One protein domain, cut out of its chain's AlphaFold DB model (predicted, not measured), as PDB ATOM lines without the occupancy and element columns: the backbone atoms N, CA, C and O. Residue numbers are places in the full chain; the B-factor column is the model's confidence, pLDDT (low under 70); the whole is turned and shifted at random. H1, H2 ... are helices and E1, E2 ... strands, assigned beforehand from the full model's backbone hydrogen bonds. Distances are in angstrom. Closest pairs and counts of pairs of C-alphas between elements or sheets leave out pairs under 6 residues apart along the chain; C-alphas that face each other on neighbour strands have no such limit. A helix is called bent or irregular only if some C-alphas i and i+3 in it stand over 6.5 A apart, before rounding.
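This is residues 6 to 143 of the 174 residues of an uncharacterized protein of Spirochaetes bacterium DG_61 (UniProt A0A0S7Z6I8). Five parallel strands stand side by side in a sheet curled like part of a barrel, with H1, H5 and H6 ranged round its outer, convex side and its hollow side bare of named helices. H5 covers E3 and E4, H2 and H3 pack on H5, and H4 sits beyond the strands' last residues, at the first turn of H5. The 138 printed residues hold seven named helices and five named strands, in the order E1 H1 E2 H2 H3 E3 H4 H5 E4 H6 H7 E5; the sheet's order is E1 E2 E3 E4 E5, and the class is mixed. The whole is compact, with a radius of gyration of the C-alphas of 14.7 A and spans of 44 by 30 by 28 A.

E1, residues 6 to 8, begins with C-alpha 6 at (131.605, 164.140, 120.650). H1, residues 13 to 28, is 17.2 A long and irregular: C-alphas 15 and 18 are 8.8 A apart, and it has a kink of 74 degrees near residue 20. E2 is residues 35 to 39, H2 42 to 46, H3 48 to 55, E3 61 to 67 (19.0 A) and H4 72 to 79. H5, residues 83 to 98, is 25.1 A long, from (108.862, 141.321, 115.717), and only just irregular, with C-alphas 84 and 87 6.9 A apart. E4 is residues 102 to 108 (20.4 A), H6 116 to 129 (20.3 A) and H7 131 to 135. E5, residues 138 to 140, ends with C-alpha 140 at (125.865, 145.995, 128.742).

The strongly twisted sheet has N 36 to O 6 at 2.8 A for E1 and E2, N 64 to O 37 at 2.8 A for E2 and E3, N 65 to O 104 at 2.9 A for E3 and E4, and N 140 to O 107 at 2.8 A for E4 and E5. Four strand-helix-strand units, parallel neighbour strands with helices between, have right-handed crossovers: E1 H1 E2, E2 H2 H3 E3, E3 H4 H5 E4 and E4 H6 H7 E5. In two layers, helices on one face of a sheet, H1 is over E2 at a height over the sheet of 9.8 A and H5 over E3 and E4 at 9.3 A. H5, the hub, touches H2 at Ala 92 and Gly 45, C-alphas 3.8 A apart, the closest. It touches H3 with residues 95 to 96 alone, the closest C-alphas being Leu 96 and Ile 51, 6.4 A. With residues 83 to 86 alone it touches H4, about perpendicular at 89 degrees, the closest C-alphas being Gly 83 and Pro 72, 3.9 A. H6 touches H5 at a steep tilt of 38 degrees, the closest C-alphas being Ile 129 and Lys 94, 6.0 A. H6 and H7 only graze the sheet. Every O i to N i+4 pair is within hydrogen-bond range in H2, H3, H4, H6 and H7, against 9 of 12 in H1 and 8 of 12 in H5.

The C-alphas farthest apart, those of Glu 29 and Glu 117, are 44.6 A apart. The printed part has no cut and no long link. Its mean pLDDT is 95.6, and no printed residue is under 70.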
ATOM      1  N   ILE A   6     132.998 163.731 120.498       94.88
ATOM      2  CA  ILE A   6     131.605 164.140 120.650       94.88
ATOM      3  C   ILE A   6     130.762 162.870 120.604       94.88
ATOM      4  O   ILE A   6     131.047 161.964 119.826       94.88
ATOM      5  N   ARG A   7     129.743 162.778 121.457       95.25
ATOM      6  CA  ARG A   7     128.778 161.679 121.445       95.25
ATOM      7  C   ARG A   7     127.379 162.264 121.372       95.25
ATOM      8  O   ARG A   7     127.035 163.095 122.208       95.25
ATOM      9  N   LEU A   8     126.594 161.805 120.406       94.62
ATOM     10  CA  LEU A   8     125.171 162.086 120.331       94.62
ATOM     11  C   LEU A   8     124.400 160.822 120.719       94.62
ATOM     12  O   LEU A   8     124.453 159.802 120.034       94.62
ATOM     13  N   SER A   9     123.715 160.929 121.852       86.56
ATOM     14  CA  SER A   9     122.819 159.928 122.436       86.56
ATOM     15  C   SER A   9     121.464 160.601 122.723       86.56
ATOM     16  O   SER A   9     121.224 161.717 122.260       86.56
ATOM     17  N   GLY A  10     120.583 159.958 123.490       78.25
ATOM     18  CA  GLY A  10     119.267 160.489 123.857       78.25
ATOM     19  C   GLY A  10     118.139 159.838 123.064       78.25
ATOM     20  O   GLY A  10     117.507 160.475 122.227       78.25
ATOM     21  N   CYS A  11     117.885 158.560 123.353       80.69
ATOM     22  CA  CYS A  11     116.912 157.701 122.671       80.69
ATOM     23  C   CYS A  11     117.314 157.346 121.234       80.69
ATOM     24  O   CYS A  11     118.059 156.387 121.053       80.69
ATOM     25  N   GLU A  12     116.818 158.069 120.226       94.69
ATOM     26  CA  GLU A  12     117.032 157.716 118.819       94.69
ATOM     27  C   GLU A  12     117.314 158.955 117.948       94.69
ATOM     28  O   GLU A  12     116.397 159.532 117.353       94.69
ATOM     29  N   PRO A  13     118.589 159.376 117.848       96.00
ATOM     30  CA  PRO A  13     118.997 160.541 117.067       96.00
ATOM     31  C   PRO A  13     118.692 160.430 115.567       96.00
ATOM     32  O   PRO A  13     118.524 161.454 114.901       96.00
ATOM     33  N   THR A  14     118.605 159.212 115.017       97.25
ATOM     34  CA  THR A  14     118.386 159.012 113.573       97.25
ATOM     35  C   THR A  14     116.965 159.363 113.123       97.25
ATOM     36  O   THR A  14     116.752 159.641 111.945       97.25
ATOM     37  N   LEU A  15     115.994 159.472 114.040       96.62
ATOM     38  CA  LEU A  15     114.661 159.998 113.707       96.62
ATOM     39  C   LEU A  15     114.737 161.447 113.196       96.62
ATOM     40  O   LEU A  15     113.989 161.849 112.306       96.62
ATOM     41  N   GLY A  16     115.682 162.233 113.713       95.69
ATOM     42  CA  GLY A  16     115.918 163.614 113.308       95.69
ATOM     43  C   GLY A  16     116.797 163.746 112.063       95.69
ATOM     44  O   GLY A  16     117.737 164.534 112.100       95.69
ATOM     45  N   LYS A  17     116.523 163.017 110.967       96.62
ATOM     46  CA  LYS A  17     117.424 162.887 109.793       96.62
ATOM     47  C   LYS A  17     118.065 164.194 109.326       96.62
ATOM     48  O   LYS A  17     119.286 164.283 109.207       96.62
ATOM     49  N   LYS A  18     117.256 165.233 109.090       97.31
ATOM     50  CA  LYS A  18     117.747 166.553 108.652       97.31
ATOM     51  C   LYS A  18     118.657 167.206 109.697       97.31
ATOM     52  O   LYS A  18     119.700 167.742 109.340       97.31
ATOM     53  N   HIS A  19     118.261 167.150 110.966       96.25
ATOM     54  CA  HIS A  19     119.024 167.727 112.067       96.25
ATOM     55  C   HIS A  19     120.351 166.986 112.277       96.25
ATOM     56  O   HIS A  19     121.392 167.630 112.345       96.25
ATOM     57  N   LEU A  20     120.333 165.647 112.284       97.25
ATOM     58  CA  LEU A  20     121.543 164.839 112.446       97.25
ATOM     59  C   LEU A  20     122.563 165.126 111.342       97.25
ATOM     60  O   LEU A  20     123.737 165.329 111.628       97.25
ATOM     61  N   LEU A  21     122.122 165.177 110.084       98.00
ATOM     62  CA  LEU A  21     123.026 165.426 108.960       98.00
ATOM     63  C   LEU A  21     123.592 166.851 108.968       98.00
ATOM     64  O   LEU A  21     124.742 167.036 108.589       98.00
ATOM     65  N   SER A  22     122.821 167.836 109.443       97.31
ATOM     66  CA  SER A  22     123.331 169.194 109.668       97.31
ATOM     67  C   SER A  22     124.409 169.209 110.753       97.31
ATOM     68  O   SER A  22     125.485 169.747 110.532       97.31
ATOM     69  N   ALA A  23     124.152 168.564 111.895       95.31
ATOM     70  CA  ALA A  23     125.116 168.498 112.989       95.31
ATOM     71  C   ALA A  23     126.406 167.764 112.581       95.31
ATOM     72  O   ALA A  23     127.498 168.175 112.958       95.31
ATOM     73  N   LEU A  24     126.296 166.692 111.790       96.69
ATOM     74  CA  LEU A  24     127.456 165.974 111.259       96.69
ATOM     75  C   LEU A  24     128.284 166.834 110.301       96.69
ATOM     76  O   LEU A  24     129.506 166.768 110.370       96.69
ATOM     77  N   ALA A  25     127.648 167.665 109.470       96.88
ATOM     78  CA  ALA A  25     128.357 168.603 108.601       96.88
ATOM     79  C   ALA A  25     129.185 169.617 109.408       96.88
ATOM     80  O   ALA A  25     130.368 169.798 109.131       96.88
ATOM     81  N   ASP A  26     128.613 170.191 110.470       95.06
ATOM     82  CA  ASP A  26     129.347 171.112 111.350       95.06
ATOM     83  C   ASP A  26     130.526 170.418 112.061       95.06
ATOM     84  O   ASP A  26     131.579 171.011 112.308       95.06
ATOM     85  N   ILE A  27     130.367 169.134 112.397       92.06
ATOM     86  CA  ILE A  27     131.383 168.348 113.108       92.06
ATOM     87  C   ILE A  27     132.488 167.862 112.171       92.06
ATOM     88  O   ILE A  27     133.649 167.805 112.595       92.06
ATOM     89  N   ALA A  28     132.160 167.573 110.912       93.06
ATOM     90  CA  ALA A  28     133.128 167.244 109.872       93.06
ATOM     91  C   ALA A  28     134.173 168.360 109.714       93.06
ATOM     92  O   ALA A  28     135.368 168.073 109.674       93.06
ATOM     93  N   GLU A  29     133.754 169.622 109.805       93.69
ATOM     94  CA  GLU A  29     134.644 170.795 109.755       93.69
ATOM     95  C   GLU A  29     135.302 171.134 111.106       93.69
ATOM     96  O   GLU A  29     136.158 172.016 111.216       93.69
ATOM     97  N   SER A  30     134.928 170.435 112.179       92.81
ATOM     98  CA  SER A  30     135.427 170.723 113.521       92.81
ATOM     99  C   SER A  30     136.796 170.090 113.810       92.81
ATOM    100  O   SER A  30     137.212 169.090 113.217       92.81
ATOM    101  N   LYS A  31     137.469 170.617 114.841       93.31
ATOM    102  CA  LYS A  31     138.731 170.072 115.382       93.31
ATOM    103  C   LYS A  31     138.590 168.719 116.092       93.31
ATOM    104  O   LYS A  31     139.594 168.179 116.561       93.31
ATOM    105  N   TYR A  32     137.369 168.222 116.287       94.31
ATOM    106  CA  TYR A  32     137.132 166.995 117.038       94.31
ATOM    107  C   TYR A  32     137.285 165.786 116.107       94.31
ATOM    108  O   TYR A  32     136.597 165.719 115.093       94.31
ATOM    109  N   PRO A  33     138.178 164.836 116.426       94.06
ATOM    110  CA  PRO A  33     138.498 163.736 115.519       94.06
ATOM    111  C   PRO A  33     137.479 162.591 115.530       94.06
ATOM    112  O   PRO A  33     137.569 161.716 114.683       94.06
ATOM    113  N   LEU A  34     136.558 162.543 116.499       96.38
ATOM    114  CA  LEU A  34     135.650 161.410 116.671       96.38
ATOM    115  C   LEU A  34     134.245 161.871 117.054       96.38
ATOM    116  O   LEU A  34     134.060 162.555 118.068       96.38
ATOM    117  N   PHE A  35     133.263 161.415 116.284       96.94
ATOM    118  CA  PHE A  35     131.844 161.557 116.559       96.94
ATOM    119  C   PHE A  35     131.200 160.187 116.751       96.94
ATOM    120  O   PHE A  35     131.218 159.355 115.851       96.94
ATOM    121  N   ILE A  36     130.602 159.964 117.917       97.38
ATOM    122  CA  ILE A  36     129.915 158.721 118.258       97.38
ATOM    123  C   ILE A  36     128.409 158.947 118.156       97.38
ATOM    124  O   ILE A  36     127.837 159.687 118.957       97.38
ATOM    125  N   LEU A  37     127.778 158.285 117.195       97.88
ATOM    126  CA  LEU A  37     126.332 158.223 117.031       97.88
ATOM    127  C   LEU A  37     125.796 156.953 117.691       97.88
ATOM    128  O   LEU A  37     126.158 155.852 117.281       97.88
ATOM    129  N   GLU A  38     124.917 157.086 118.679       97.62
ATOM    130  CA  GLU A  38     124.169 155.948 119.222       97.62
ATOM    131  C   GLU A  38     122.814 155.810 118.535       97.62
ATOM    132  O   GLU A  38     122.124 156.801 118.314       97.62
ATOM    133  N   THR A  39     122.428 154.581 118.204       97.75
ATOM    134  CA  THR A  39     121.148 154.276 117.556       97.75
ATOM    135  C   THR A  39     120.730 152.838 117.853       97.75
ATOM    136  O   THR A  39     121.568 151.977 118.123       97.75
ATOM    137  N   ASN A  40     119.436 152.543 117.781       96.19
ATOM    138  CA  ASN A  40     118.928 151.174 117.710       96.19
ATOM    139  C   ASN A  40     119.075 150.564 116.300       96.19
ATOM    140  O   ASN A  40     118.915 149.360 116.138       96.19
ATOM    141  N   GLY A  41     119.391 151.376 115.286       97.38
ATOM    142  CA  GLY A  41     119.631 150.943 113.909       97.38
ATOM    143  C   GLY A  41     118.375 150.687 113.071       97.38
ATOM    144  O   GLY A  41     118.506 150.437 111.881       97.38
ATOM    145  N   ILE A  42     117.161 150.785 113.616       97.31
ATOM    146  CA  ILE A  42     115.919 150.480 112.881       97.31
ATOM    147  C   ILE A  42     115.754 151.407 111.671       97.31
ATOM    148  O   ILE A  42     115.567 150.932 110.551       97.31
ATOM    149  N   VAL A  43     115.881 152.723 111.883       97.56
ATOM    150  CA  VAL A  43     115.753 153.727 110.812       97.56
ATOM    151  C   VAL A  43     116.816 153.494 109.739       97.56
ATOM    152  O   VAL A  43     116.492 153.400 108.559       97.56
ATOM    153  N   LEU A  44     118.073 153.319 110.151       98.25
ATOM    154  CA  LEU A  44     119.195 153.104 109.236       98.25
ATOM    155  C   LEU A  44     119.073 151.798 108.441       98.25
ATOM    156  O   LEU A  44     119.386 151.761 107.256       98.25
ATOM    157  N   GLY A  45     118.578 150.731 109.069       98.00
ATOM    158  CA  GLY A  45     118.355 149.444 108.413       98.00
ATOM    159  C   GLY A  45     117.216 149.471 107.397       98.00
ATOM    160  O   GLY A  45     117.170 148.616 106.514       98.00
ATOM    161  N   SER A  46     116.306 150.441 107.519       97.94
ATOM    162  CA  SER A  46     115.183 150.651 106.597       97.94
ATOM    163  C   SER A  46     115.480 151.644 105.467       97.94
ATOM    164  O   SER A  46     114.751 151.668 104.480       97.94
ATOM    165  N   ASP A  47     116.540 152.449 105.593       97.81
ATOM    166  CA  ASP A  47     116.838 153.572 104.700       97.81
ATOM    167  C   ASP A  47     118.322 153.571 104.292       97.81
ATOM    168  O   ASP A  47     119.187 154.184 104.923       97.81
ATOM    169  N   MET A  48     118.613 152.881 103.187       95.75
ATOM    170  CA  MET A  48     119.963 152.804 102.623       95.75
ATOM    171  C   MET A  48     120.457 154.157 102.085       95.75
ATOM    172  O   MET A  48     121.656 154.433 102.115       95.75
ATOM    173  N   GLU A  49     119.560 155.044 101.641       97.44
ATOM    174  CA  GLU A  49     119.946 156.398 101.227       97.44
ATOM    175  C   GLU A  49     120.501 157.185 102.419       97.44
ATOM    176  O   GLU A  49     121.467 157.938 102.288       97.44
ATOM    177  N   TYR A  50     119.935 156.985 103.611       98.19
ATOM    178  CA  TYR A  50     120.468 157.587 104.826       98.19
ATOM    179  C   TYR A  50     121.889 157.094 105.124       98.19
ATOM    180  O   TYR A  50     122.767 157.921 105.366       98.19
ATOM    181  N   ILE A  51     122.153 155.789 105.016       97.81
ATOM    182  CA  ILE A  51     123.516 155.247 105.148       97.81
ATOM    183  C   ILE A  51     124.474 155.908 104.150       97.81
ATOM    184  O   ILE A  51     125.527 156.400 104.553       97.81
ATOM    185  N   ASN A  52     124.083 156.015 102.876       97.62
ATOM    186  CA  ASN A  52     124.909 156.660 101.849       97.62
ATOM    187  C   ASN A  52     125.227 158.120 102.197       97.62
ATOM    188  O   ASN A  52     126.340 158.593 101.982       97.62
ATOM    189  N   ARG A  53     124.269 158.848 102.784       98.06
ATOM    190  CA  ARG A  53     124.501 160.222 103.250       98.06
ATOM    191  C   ARG A  53     125.426 160.280 104.464       98.06
ATOM    192  O   ARG A  53     126.192 161.235 104.560       98.06
ATOM    193  N   LEU A  54     125.360 159.295 105.363       98.06
ATOM    194  CA  LEU A  54     126.264 159.178 106.509       98.06
ATOM    195  C   LEU A  54     127.703 158.848 106.088       98.06
ATOM    196  O   LEU A  54     128.634 159.285 106.760       98.06
ATOM    197  N   ALA A  55     127.894 158.142 104.970       97.56
ATOM    198  CA  ALA A  55     129.218 157.757 104.475       97.56
ATOM    199  C   ALA A  55     130.108 158.965 104.137       97.56
ATOM    200  O   ALA A  55     131.327 158.882 104.258       97.56
ATOM    201  N   ASN A  56     129.510 160.123 103.827       97.06
ATOM    202  CA  ASN A  56     130.239 161.386 103.650       97.06
ATOM    203  C   ASN A  56     130.998 161.845 104.909       97.06
ATOM    204  O   ASN A  56     131.834 162.735 104.817       97.06
ATOM    205  N   PHE A  57     130.696 161.263 106.073       97.31
ATOM    206  CA  PHE A  57     131.296 161.603 107.366       97.31
ATOM    207  C   PHE A  57     132.106 160.442 107.962       97.31
ATOM    208  O   PHE A  57     132.429 160.461 109.150       97.31
ATOM    209  N   ALA A  58     132.387 159.393 107.178       96.94
ATOM    210  CA  ALA A  58     132.978 158.144 107.666       96.94
ATOM    211  C   ALA A  58     134.366 158.313 108.315       96.94
ATOM    212  O   ALA A  58     134.751 157.498 109.150       96.94
ATOM    213  N   ASP A  59     135.099 159.376 107.979       95.69
ATOM    214  CA  ASP A  59     136.420 159.692 108.533       95.69
ATOM    215  C   ASP A  59     136.390 159.983 110.043       95.69
ATOM    216  O   ASP A  59     137.354 159.692 110.753       95.69
ATOM    217  N   LYS A  60     135.276 160.534 110.540       96.44
ATOM    218  CA  LYS A  60     135.075 160.880 111.958       96.44
ATOM    219  C   LYS A  60     133.904 160.143 112.597       96.44
ATOM    220  O   LYS A  60     133.781 160.162 113.824       96.44
ATOM    221  N   LEU A  61     133.026 159.538 111.799       97.81
ATOM    222  CA  LEU A  61     131.793 158.918 112.267       97.81
ATOM    223  C   LEU A  61     132.022 157.486 112.753       97.81
ATOM    224  O   LEU A  61     132.406 156.585 112.013       97.81
ATOM    225  N   TYR A  62     131.663 157.283 114.011       97.69
ATOM    226  CA  TYR A  62     131.547 155.999 114.668       97.69
ATOM    227  C   TYR A  62     130.079 155.773 115.014       97.69
ATOM    228  O   TYR A  62     129.479 156.582 115.724       97.69
ATOM    229  N   VAL A  63     129.496 154.663 114.570       98.19
ATOM    230  CA  VAL A  63     128.096 154.333 114.861       98.19
ATOM    231  C   VAL A  63     128.022 153.151 115.814       98.19
ATOM    232  O   VAL A  63     128.515 152.065 115.528       98.19
ATOM    233  N   ARG A  64     127.372 153.349 116.958       97.88
ATOM    234  CA  ARG A  64     127.076 152.305 117.938       97.88
ATOM    235  C   ARG A  64     125.630 151.855 117.766       97.88
ATOM    236  O   ARG A  64     124.710 152.620 118.055       97.88
ATOM    237  N   VAL A  65     125.441 150.617 117.321       98.00
ATOM    238  CA  VAL A  65     124.123 150.016 117.085       98.00
ATOM    239  C   VAL A  65     123.741 149.147 118.282       98.00
ATOM    240  O   VAL A  65     124.378 148.127 118.536       98.00
ATOM    241  N   SER A  66     122.710 149.557 119.026       96.50
ATOM    242  CA  SER A  66     122.194 148.841 120.199       96.50
ATOM    243  C   SER A  66     121.112 147.838 119.794       96.50
ATOM    244  O   SER A  66     119.964 148.202 119.526       96.50
ATOM    245  N   PHE A  67     121.477 146.559 119.785       97.50
ATOM    246  CA  PHE A  67     120.585 145.438 119.529       97.50
ATOM    247  C   PHE A  67     119.718 145.174 120.757       97.50
ATOM    248  O   PHE A  67     120.218 144.966 121.863       97.50
ATOM    249  N   LYS A  68     118.398 145.180 120.557       96.00
ATOM    250  CA  LYS A  68     117.425 144.892 121.620       96.00
ATOM    251  C   LYS A  68     117.051 143.420 121.704       96.00
ATOM    252  O   LYS A  68     116.514 143.008 122.718       96.00
ATOM    253  N   ALA A  69     117.295 142.660 120.641       96.88
ATOM    254  CA  ALA A  69     116.936 141.257 120.531       96.88
ATOM    255  C   ALA A  69     117.668 140.588 119.370       96.88
ATOM    256  O   ALA A  69     118.149 141.264 118.457       96.88
ATOM    257  N   ALA A  70     117.671 139.259 119.378       97.31
ATOM    258  CA  ALA A  70     118.097 138.429 118.258       97.31
ATOM    259  C   ALA A  70     116.986 137.511 117.723       97.31
ATOM    260  O   ALA A  70     117.212 136.824 116.721       97.31
ATOM    261  N   THR A  71     115.796 137.534 118.335       97.81
ATOM    262  CA  THR A  71     114.581 136.861 117.851       97.81
ATOM    263  C   THR A  71     113.412 137.844 117.679       97.81
ATOM    264  O   THR A  71     113.371 138.872 118.365       97.81
ATOM    265  N   PRO A  72     112.445 137.560 116.784       98.00
ATOM    266  CA  PRO A  72     111.224 138.360 116.649       98.00
ATOM    267  C   PRO A  72     110.422 138.477 117.953       98.00
ATOM    268  O   PRO A  72     109.890 139.546 118.265       98.00
ATOM    269  N   GLU A  73     110.342 137.391 118.720       97.44
ATOM    270  CA  GLU A  73     109.564 137.304 119.957       97.44
ATOM    271  C   GLU A  73     110.204 138.167 121.042       97.44
ATOM    272  O   GLU A  73     109.553 139.065 121.572       97.44
ATOM    273  N   GLY A  74     111.509 137.984 121.282       96.62
ATOM    274  CA  GLY A  74     112.247 138.782 122.258       96.62
ATOM    275  C   GLY A  74     112.332 140.258 121.860       96.62
ATOM    276  O   GLY A  74     112.449 141.136 122.714       96.62
ATOM    277  N   PHE A  75     112.270 140.567 120.562       97.44
ATOM    278  CA  PHE A  75     112.165 141.947 120.089       97.44
ATOM    279  C   PHE A  75     110.811 142.553 120.440       97.44
ATOM    280  O   PHE A  75     110.761 143.641 121.016       97.44
ATOM    281  N   SER A  76     109.727 141.840 120.126       97.56
ATOM    282  CA  SER A  76     108.362 142.299 120.394       97.56
ATOM    283  C   SER A  76     108.125 142.489 121.888       97.56
ATOM    284  O   SER A  76     107.625 143.530 122.301       97.56
ATOM    285  N   GLU A  77     108.559 141.526 122.702       95.94
ATOM    286  CA  GLU A  77     108.431 141.561 124.159       95.94
ATOM    287  C   GLU A  77     109.146 142.771 124.773       95.94
ATOM    288  O   GLU A  77     108.556 143.509 125.560       95.94
ATOM    289  N   ARG A  78     110.406 143.020 124.392       93.44
ATOM    290  CA  ARG A  78     111.218 144.070 125.031       93.44
ATOM    291  C   ARG A  78     110.959 145.473 124.508       93.44
ATOM    292  O   ARG A  78     111.253 146.441 125.205       93.44
ATOM    293  N   THR A  79     110.486 145.605 123.273       93.38
ATOM    294  CA  THR A  79     110.342 146.919 122.625       93.38
ATOM    295  C   THR A  79     108.892 147.334 122.410       93.38
ATOM    296  O   THR A  79     108.636 148.514 122.182       93.38
ATOM    297  N   GLY A  80     107.953 146.384 122.433       95.50
ATOM    298  CA  GLY A  80     106.566 146.598 122.016       95.50
ATOM    299  C   GLY A  80     106.386 146.804 120.504       95.50
ATOM    300  O   GLY A  80     105.265 147.023 120.052       95.50
ATOM    301  N   ALA A  81     107.460 146.757 119.709       95.31
ATOM    302  CA  ALA A  81     107.398 146.890 118.258       95.31
ATOM    303  C   ALA A  81     107.108 145.544 117.572       95.31
ATOM    304  O   ALA A  81     107.218 144.479 118.171       95.31
ATOM    305  N   LEU A  82     106.759 145.582 116.283       97.62
ATOM    306  CA  LEU A  82     106.536 144.364 115.503       97.62
ATOM    307  C   LEU A  82     107.825 143.540 115.400       97.62
ATOM    308  O   LEU A  82     108.857 144.043 114.951       97.62
ATOM    309  N   GLY A  83     107.735 142.253 115.741       97.44
ATOM    310  CA  GLY A  83     108.862 141.321 115.717       97.44
ATOM    311  C   GLY A  83     109.591 141.256 114.380       97.44
ATOM    312  O   GLY A  83     110.799 141.076 114.372       97.44
ATOM    313  N   SER A  84     108.910 141.494 113.254       96.50
ATOM    314  CA  SER A  84     109.521 141.531 111.917       96.50
ATOM    315  C   SER A  84     110.607 142.606 111.751       96.50
ATOM    316  O   SER A  84     111.450 142.486 110.863       96.50
ATOM    317  N   TYR A  85     110.641 143.631 112.607       97.38
ATOM    318  CA  TYR A  85     111.654 144.688 112.563       97.38
ATOM    319  C   TYR A  85     112.965 144.340 113.274       97.38
ATOM    320  O   TYR A  85     113.937 145.083 113.117       97.38
ATOM    321  N   TYR A  86     113.051 143.201 113.970       97.56
ATOM    322  CA  TYR A  86     114.277 142.772 114.656       97.56
ATOM    323  C   TYR A  86     115.485 142.609 113.714       97.56
ATOM    324  O   TYR A  86     116.628 142.669 114.160       97.56
ATOM    325  N   GLU A  87     115.253 142.427 112.407       98.00
ATOM    326  CA  GLU A  87     116.313 142.298 111.400       98.00
ATOM    327  C   GLU A  87     116.933 143.638 110.994       98.00
ATOM    328  O   GLU A  87     118.064 143.665 110.505       98.00
ATOM    329  N   LEU A  88     116.213 144.751 111.164       98.38
ATOM    330  CA  LEU A  88     116.663 146.062 110.695       98.38
ATOM    331  C   LEU A  88     117.968 146.513 111.372       98.38
ATOM    332  O   LEU A  88     118.861 146.936 110.641       98.38
ATOM    333  N   PRO A  89     118.174 146.347 112.694       98.12
ATOM    334  CA  PRO A  89     119.469 146.623 113.321       98.12
ATOM    335  C   PRO A  89     120.640 145.833 112.707       98.12
ATOM    336  O   PRO A  89     121.729 146.378 112.524       98.12
ATOM    337  N   PHE A  90     120.422 144.569 112.322       98.38
ATOM    338  CA  PHE A  90     121.447 143.750 111.658       98.38
ATOM    339  C   PHE A  90     121.747 144.267 110.247       98.38
ATOM    340  O   PHE A  90     122.914 144.382 109.868       98.38
ATOM    341  N   LYS A  91     120.706 144.635 109.487       98.25
ATOM    342  CA  LYS A  91     120.857 145.270 108.167       98.25
ATOM    343  C   LYS A  91     121.598 146.598 108.270       98.25
ATOM    344  O   LYS A  91     122.519 146.827 107.500       98.25
ATOM    345  N   ALA A  92     121.257 147.427 109.254       98.38
ATOM    346  CA  ALA A  92     121.921 148.699 109.503       98.38
ATOM    347  C   ALA A  92     123.418 148.514 109.727       98.38
ATOM    348  O   ALA A  92     124.219 149.164 109.065       98.38
ATOM    349  N   LEU A  93     123.795 147.594 110.619       98.44
ATOM    350  CA  LEU A  93     125.200 147.313 110.890       98.44
ATOM    351  C   LEU A  93     125.929 146.817 109.641       98.44
ATOM    352  O   LEU A  93     127.018 147.299 109.349       98.44
ATOM    353  N   LYS A  94     125.313 145.915 108.872       98.12
ATOM    354  CA  LYS A  94     125.869 145.460 107.595       98.12
ATOM    355  C   LYS A  94     126.091 146.628 106.625       98.12
ATOM    356  O   LYS A  94     127.200 146.788 106.128       98.12
ATOM    357  N   TYR A  95     125.079 147.468 106.410       98.19
ATOM    358  CA  TYR A  95     125.161 148.602 105.487       98.19
ATOM    359  C   TYR A  95     126.177 149.656 105.929       98.19
ATOM    360  O   TYR A  95     126.870 150.214 105.086       98.19
ATOM    361  N   LEU A  96     126.304 149.913 107.235       98.25
ATOM    362  CA  LEU A  96     127.331 150.807 107.775       98.25
ATOM    363  C   LEU A  96     128.734 150.323 107.387       98.25
ATOM    364  O   LEU A  96     129.515 151.099 106.841       98.25
ATOM    365  N   LEU A  97     129.018 149.038 107.614       97.00
ATOM    366  CA  LEU A  97     130.321 148.442 107.314       97.00
ATOM    367  C   LEU A  97     130.601 148.404 105.806       97.00
ATOM    368  O   LEU A  97     131.704 148.742 105.382       97.00
ATOM    369  N   GLU A  98     129.607 148.036 104.994       96.06
ATOM    370  CA  GLU A  98     129.710 148.056 103.527       96.06
ATOM    371  C   GLU A  98     129.912 149.482 102.984       96.06
ATOM    372  O   GLU A  98     130.633 149.675 102.008       96.06
ATOM    373  N   GLY A  99     129.333 150.487 103.648       95.06
ATOM    374  CA  GLY A  99     129.510 151.909 103.350       95.06
ATOM    375  C   GLY A  99     130.806 152.523 103.895       95.06
ATOM    376  O   GLY A  99     130.976 153.737 103.809       95.06
ATOM    377  N   GLY A 100     131.701 151.721 104.481       96.38
ATOM    378  CA  GLY A 100     132.981 152.181 105.031       96.38
ATOM    379  C   GLY A 100     132.871 152.967 106.343       96.38
ATOM    380  O   GLY A 100     133.867 153.522 106.803       96.38
ATOM    381  N   ILE A 101     131.690 153.012 106.961       97.62
ATOM    382  CA  ILE A 101     131.469 153.665 108.252       97.62
ATOM    383  C   ILE A 101     131.821 152.671 109.356       97.62
ATOM    384  O   ILE A 101     131.362 151.526 109.354       97.62
ATOM    385  N   TYR A 102     132.595 153.113 110.347       97.00
ATOM    386  CA  TYR A 102     132.870 152.269 111.501       97.00
ATOM    387  C   TYR A 102     131.577 152.027 112.295       97.00
ATOM    388  O   TYR A 102     130.985 152.960 112.843       97.00
ATOM    389  N   GLY A 103     131.151 150.767 112.377       96.75
ATOM    390  CA  GLY A 103     129.989 150.332 113.144       96.75
ATOM    391  C   GLY A 103     130.392 149.392 114.276       96.75
ATOM    392  O   GLY A 103     131.108 148.428 114.027       96.75
ATOM    393  N   ARG A 104     129.904 149.621 115.499       97.19
ATOM    394  CA  ARG A 104     130.037 148.687 116.629       97.19
ATOM    395  C   ARG A 104     128.682 148.155 117.058       97.19
ATOM    396  O   ARG A 104     127.740 148.924 117.247       97.19
ATOM    397  N   ALA A 105     128.611 146.842 117.259       98.12
ATOM    398  CA  ALA A 105     127.463 146.201 117.879       98.12
ATOM    399  C   ALA A 105     127.509 146.371 119.400       98.12
ATOM    400  O   ALA A 105     128.551 146.166 120.020       98.12
ATOM    401  N   ALA A 106     126.368 146.699 119.994       97.44
ATOM    402  CA  ALA A 106     126.170 146.728 121.435       97.44
ATOM    403  C   ALA A 106     124.861 146.030 121.812       97.44
ATOM    404  O   ALA A 106     123.900 146.091 121.047       97.44
ATOM    405  N   ALA A 107     124.789 145.399 122.981       97.06
ATOM    406  CA  ALA A 107     123.557 144.773 123.460       97.06
ATOM    407  C   ALA A 107     123.515 144.682 124.989       97.06
ATOM    408  O   ALA A 107     124.536 144.442 125.630       97.06
ATOM    409  N   MET A 108     122.310 144.781 125.557       95.88
ATOM    410  CA  MET A 108     122.052 144.409 126.949       95.88
ATOM    411  C   MET A 108     122.040 142.885 127.056       95.88
ATOM    412  O   MET A 108     121.074 142.248 126.639       95.88
ATOM    413  N   THR A 109     123.119 142.302 127.581       95.94
ATOM    414  CA  THR A 109     123.282 140.841 127.707       95.94
ATOM    415  C   THR A 109     123.066 140.338 129.130       95.94
ATOM    416  O   THR A 109     123.401 139.195 129.441       95.94
ATOM    417  N   ASP A 110     122.501 141.175 130.005       95.75
ATOM    418  CA  ASP A 110     122.065 140.751 131.333       95.75
ATOM    419  C   ASP A 110     121.059 139.584 131.207       95.75
ATOM    420  O   ASP A 110     120.041 139.726 130.515       95.75
ATOM    421  N   PRO A 111     121.301 138.440 131.877       93.56
ATOM    422  CA  PRO A 111     120.472 137.241 131.754       93.56
ATOM    423  C   PRO A 111     119.025 137.430 132.226       93.56
ATOM    424  O   PRO A 111     118.172 136.607 131.902       93.56
ATOM    425  N   LYS A 112     118.724 138.501 132.977       91.38
ATOM    426  CA  LYS A 112     117.352 138.855 133.376       91.38
ATOM    427  C   LYS A 112     116.509 139.369 132.210       91.38
ATOM    428  O   LYS A 112     115.289 139.387 132.319       91.38
ATOM    429  N   VAL A 113     117.151 139.839 131.141       91.50
ATOM    430  CA  VAL A 113     116.482 140.449 129.983       91.50
ATOM    431  C   VAL A 113     116.788 139.699 128.696       91.50
ATOM    432  O   VAL A 113     115.922 139.641 127.827       91.50
ATOM    433  N   LEU A 114     117.981 139.124 128.550       94.75
ATOM    434  CA  LEU A 114     118.385 138.398 127.351       94.75
ATOM    435  C   LEU A 114     118.919 137.018 127.729       94.75
ATOM    436  O   LEU A 114     119.945 136.894 128.393       94.75
ATOM    437  N   THR A 115     118.206 135.972 127.306       96.06
ATOM    438  CA  THR A 115     118.581 134.596 127.641       96.06
ATOM    439  C   THR A 115     119.926 134.229 127.023       96.06
ATOM    440  O   THR A 115     120.379 134.818 126.034       96.06
ATOM    441  N   ARG A 116     120.578 133.212 127.591       96.19
ATOM    442  CA  ARG A 116     121.851 132.715 127.065       96.19
ATOM    443  C   ARG A 116     121.701 132.221 125.624       96.19
ATOM    444  O   ARG A 116     122.557 132.509 124.792       96.19
ATOM    445  N   GLU A 117     120.607 131.531 125.330       97.75
ATOM    446  CA  GLU A 117     120.297 131.000 124.003       97.75
ATOM    447  C   GLU A 117     120.129 132.141 122.996       97.75
ATOM    448  O   GLU A 117     120.685 132.100 121.897       97.75
ATOM    449  N   GLU A 118     119.427 133.212 123.377       97.75
ATOM    450  CA  GLU A 118     119.276 134.376 122.510       97.75
ATOM    451  C   GLU A 118     120.604 135.120 122.304       97.75
ATOM    452  O   GLU A 118     120.898 135.558 121.188       97.75
ATOM    453  N   ARG A 119     121.460 135.198 123.331       97.31
ATOM    454  CA  ARG A 119     122.822 135.745 123.202       97.31
ATOM    455  C   ARG A 119     123.651 134.973 122.183       97.31
ATOM    456  O   ARG A 119     124.379 135.570 121.391       97.31
ATOM    457  N   GLU A 120     123.546 133.650 122.181       97.44
ATOM    458  CA  GLU A 120     124.240 132.799 121.214       97.44
ATOM    459  C   GLU A 120     123.716 133.037 119.785       97.44
ATOM    460  O   GLU A 120     124.516 133.126 118.845       97.44
ATOM    461  N   ILE A 121     122.403 133.244 119.618       98.12
ATOM    462  CA  ILE A 121     121.801 133.642 118.333       98.12
ATOM    463  C   ILE A 121     122.324 135.014 117.885       98.12
ATOM    464  O   ILE A 121     122.700 135.156 116.718       98.12
ATOM    465  N   LEU A 122     122.389 135.998 118.792       97.94
ATOM    466  CA  LEU A 122     122.930 137.334 118.516       97.94
ATOM    467  C   LEU A 122     124.357 137.238 117.976       97.94
ATOM    468  O   LEU A 122     124.645 137.737 116.889       97.94
ATOM    469  N   ILE A 123     125.237 136.547 118.706       97.56
ATOM    470  CA  ILE A 123     126.646 136.387 118.328       97.56
ATOM    471  C   ILE A 123     126.770 135.680 116.977       97.56
ATOM    472  O   ILE A 123     127.578 136.093 116.148       97.56
ATOM    473  N   ARG A 124     125.971 134.635 116.721       97.81
ATOM    474  CA  ARG A 124     125.978 133.936 115.426       97.81
ATOM    475  C   ARG A 124     125.600 134.872 114.277       97.81
ATOM    476  O   ARG A 124     126.340 134.938 113.301       97.81
ATOM    477  N   LYS A 125     124.522 135.646 114.421       97.56
ATOM    478  CA  LYS A 125     124.105 136.631 113.408       97.56
ATOM    479  C   LYS A 125     125.159 137.723 113.192       97.56
ATOM    480  O   LYS A 125     125.412 138.115 112.060       97.56
ATOM    481  N   LEU A 126     125.818 138.195 114.253       97.62
ATOM    482  CA  LEU A 126     126.913 139.164 114.120       97.62
ATOM    483  C   LEU A 126     128.119 138.570 113.377       97.62
ATOM    484  O   LEU A 126     128.718 139.261 112.557       97.62
ATOM    485  N   LYS A 127     128.441 137.286 113.597       96.62
ATOM    486  CA  LYS A 127     129.520 136.588 112.869       96.62
ATOM    487  C   LYS A 127     129.246 136.493 111.371       96.62
ATOM    488  O   LYS A 127     130.190 136.591 110.593       96.62
ATOM    489  N   GLU A 128     127.984 136.319 110.980       96.38
ATOM    490  CA  GLU A 128     127.563 136.306 109.572       96.38
ATOM    491  C   GLU A 128     127.775 137.666 108.887       96.38
ATOM    492  O   GLU A 128     128.006 137.713 107.682       96.38
ATOM    493  N   ILE A 129     127.725 138.767 109.647       94.94
ATOM    494  CA  ILE A 129     128.014 140.115 109.140       94.94
ATOM    495  C   ILE A 129     129.527 140.339 109.072       94.94
ATOM    496  O   ILE A 129     130.062 140.698 108.025       94.94
ATOM    497  N   ASN A 130     130.219 140.172 110.201       91.62
ATOM    498  CA  ASN A 130     131.659 140.364 110.299       91.62
ATOM    499  C   ASN A 130     132.205 139.683 111.567       91.62
ATOM    500  O   ASN A 130     131.773 139.972 112.684       91.62
ATOM    501  N   LEU A 131     133.208 138.814 111.407       78.81
ATOM    502  CA  LEU A 131     133.810 138.074 112.524       78.81
ATOM    503  C   LEU A 131     134.421 138.986 113.600       78.81
ATOM    504  O   LEU A 131     134.297 138.685 114.787       78.81
ATOM    505  N   GLY A 132     135.056 140.092 113.201       82.56
ATOM    506  CA  GLY A 132     135.668 141.052 114.123       82.56
ATOM    507  C   GLY A 132     134.632 141.780 114.978       82.56
ATOM    508  O   GLY A 132     134.835 141.956 116.173       82.56
ATOM    509  N   ILE A 133     133.480 142.114 114.396       81.81
ATOM    510  CA  ILE A 133     132.368 142.759 115.108       81.81
ATOM    511  C   ILE A 133     131.755 141.845 116.161       81.81
ATOM    512  O   ILE A 133     131.434 142.300 117.254       81.81
ATOM    513  N   ALA A 134     131.606 140.553 115.863       82.31
ATOM    514  CA  ALA A 134     131.101 139.602 116.847       82.31
ATOM    515  C   ALA A 134     132.058 139.423 118.037       82.31
ATOM    516  O   ALA A 134     131.602 139.177 119.151       82.31
ATOM    517  N   ALA A 135     133.370 139.527 117.801       84.00
ATOM    518  CA  ALA A 135     134.381 139.467 118.853       84.00
ATOM    519  C   ALA A 135     134.432 140.748 119.705       84.00
ATOM    520  O   ALA A 135     134.821 140.679 120.868       84.00
ATOM    521  N   ASP A 136     134.023 141.888 119.142       91.44
ATOM    522  CA  ASP A 136     134.014 143.205 119.795       91.44
ATOM    523  C   ASP A 136     132.596 143.688 120.171       91.44
ATOM    524  O   ASP A 136     132.331 144.895 120.253       91.44
ATOM    525  N   LEU A 137     131.666 142.748 120.389       96.56
ATOM    526  CA  LEU A 137     130.328 143.051 120.897       96.56
ATOM    527  C   LEU A 137     130.444 143.780 122.241       96.56
ATOM    528  O   LEU A 137     130.983 143.248 123.212       96.56
ATOM    529  N   GLU A 138     129.904 144.993 122.306       97.50
ATOM    530  CA  GLU A 138     129.839 145.756 123.547       97.50
ATOM    531  C   GLU A 138     128.665 145.261 124.399       97.50
ATOM    532  O   GLU A 138     127.499 145.542 124.115       97.50
ATOM    533  N   GLU A 139     128.979 144.491 125.435       96.19
ATOM    534  CA  GLU A 139     127.991 143.903 126.337       96.19
ATOM    535  C   GLU A 139     127.676 144.833 127.513       96.19
ATOM    536  O   GLU A 139     128.557 145.232 128.276       96.19
ATOM    537  N   GLU A 140     126.397 145.170 127.660       95.44
ATOM    538  CA  GLU A 140     125.865 145.995 128.742       95.44
ATOM    539  C   GLU A 140     125.209 145.110 129.813       95.44
ATOM    540  O   GLU A 140     124.669 144.041 129.514       95.44
ATOM    541  N   GLN A 141     125.242 145.571 131.063       95.38
ATOM    542  CA  GLN A 141     124.582 144.941 132.210       95.38
ATOM    543  C   GLN A 141     123.620 145.936 132.864       95.38
ATOM    544  O   GLN A 141     123.814 147.151 132.758       95.38
ATOM    545  N   ILE A 142     122.588 145.435 133.544       91.62
ATOM    546  CA  ILE A 142     121.606 146.300 134.201       91.62
ATOM    547  C   ILE A 142     122.180 146.789 135.525       91.62
ATOM    548  O   ILE A 142     122.432 146.002 136.437       91.62
ATOM    549  N   ASP A 143     122.307 148.108 135.648       89.88
ATOM    550  CA  ASP A 143     122.555 148.758 136.929       89.88
ATOM    551  C   ASP A 143     121.222 149.117 137.596       89.88
ATOM    552  O   ASP A 143     120.395 149.864 137.060       89.88
TER     553      ASP A 143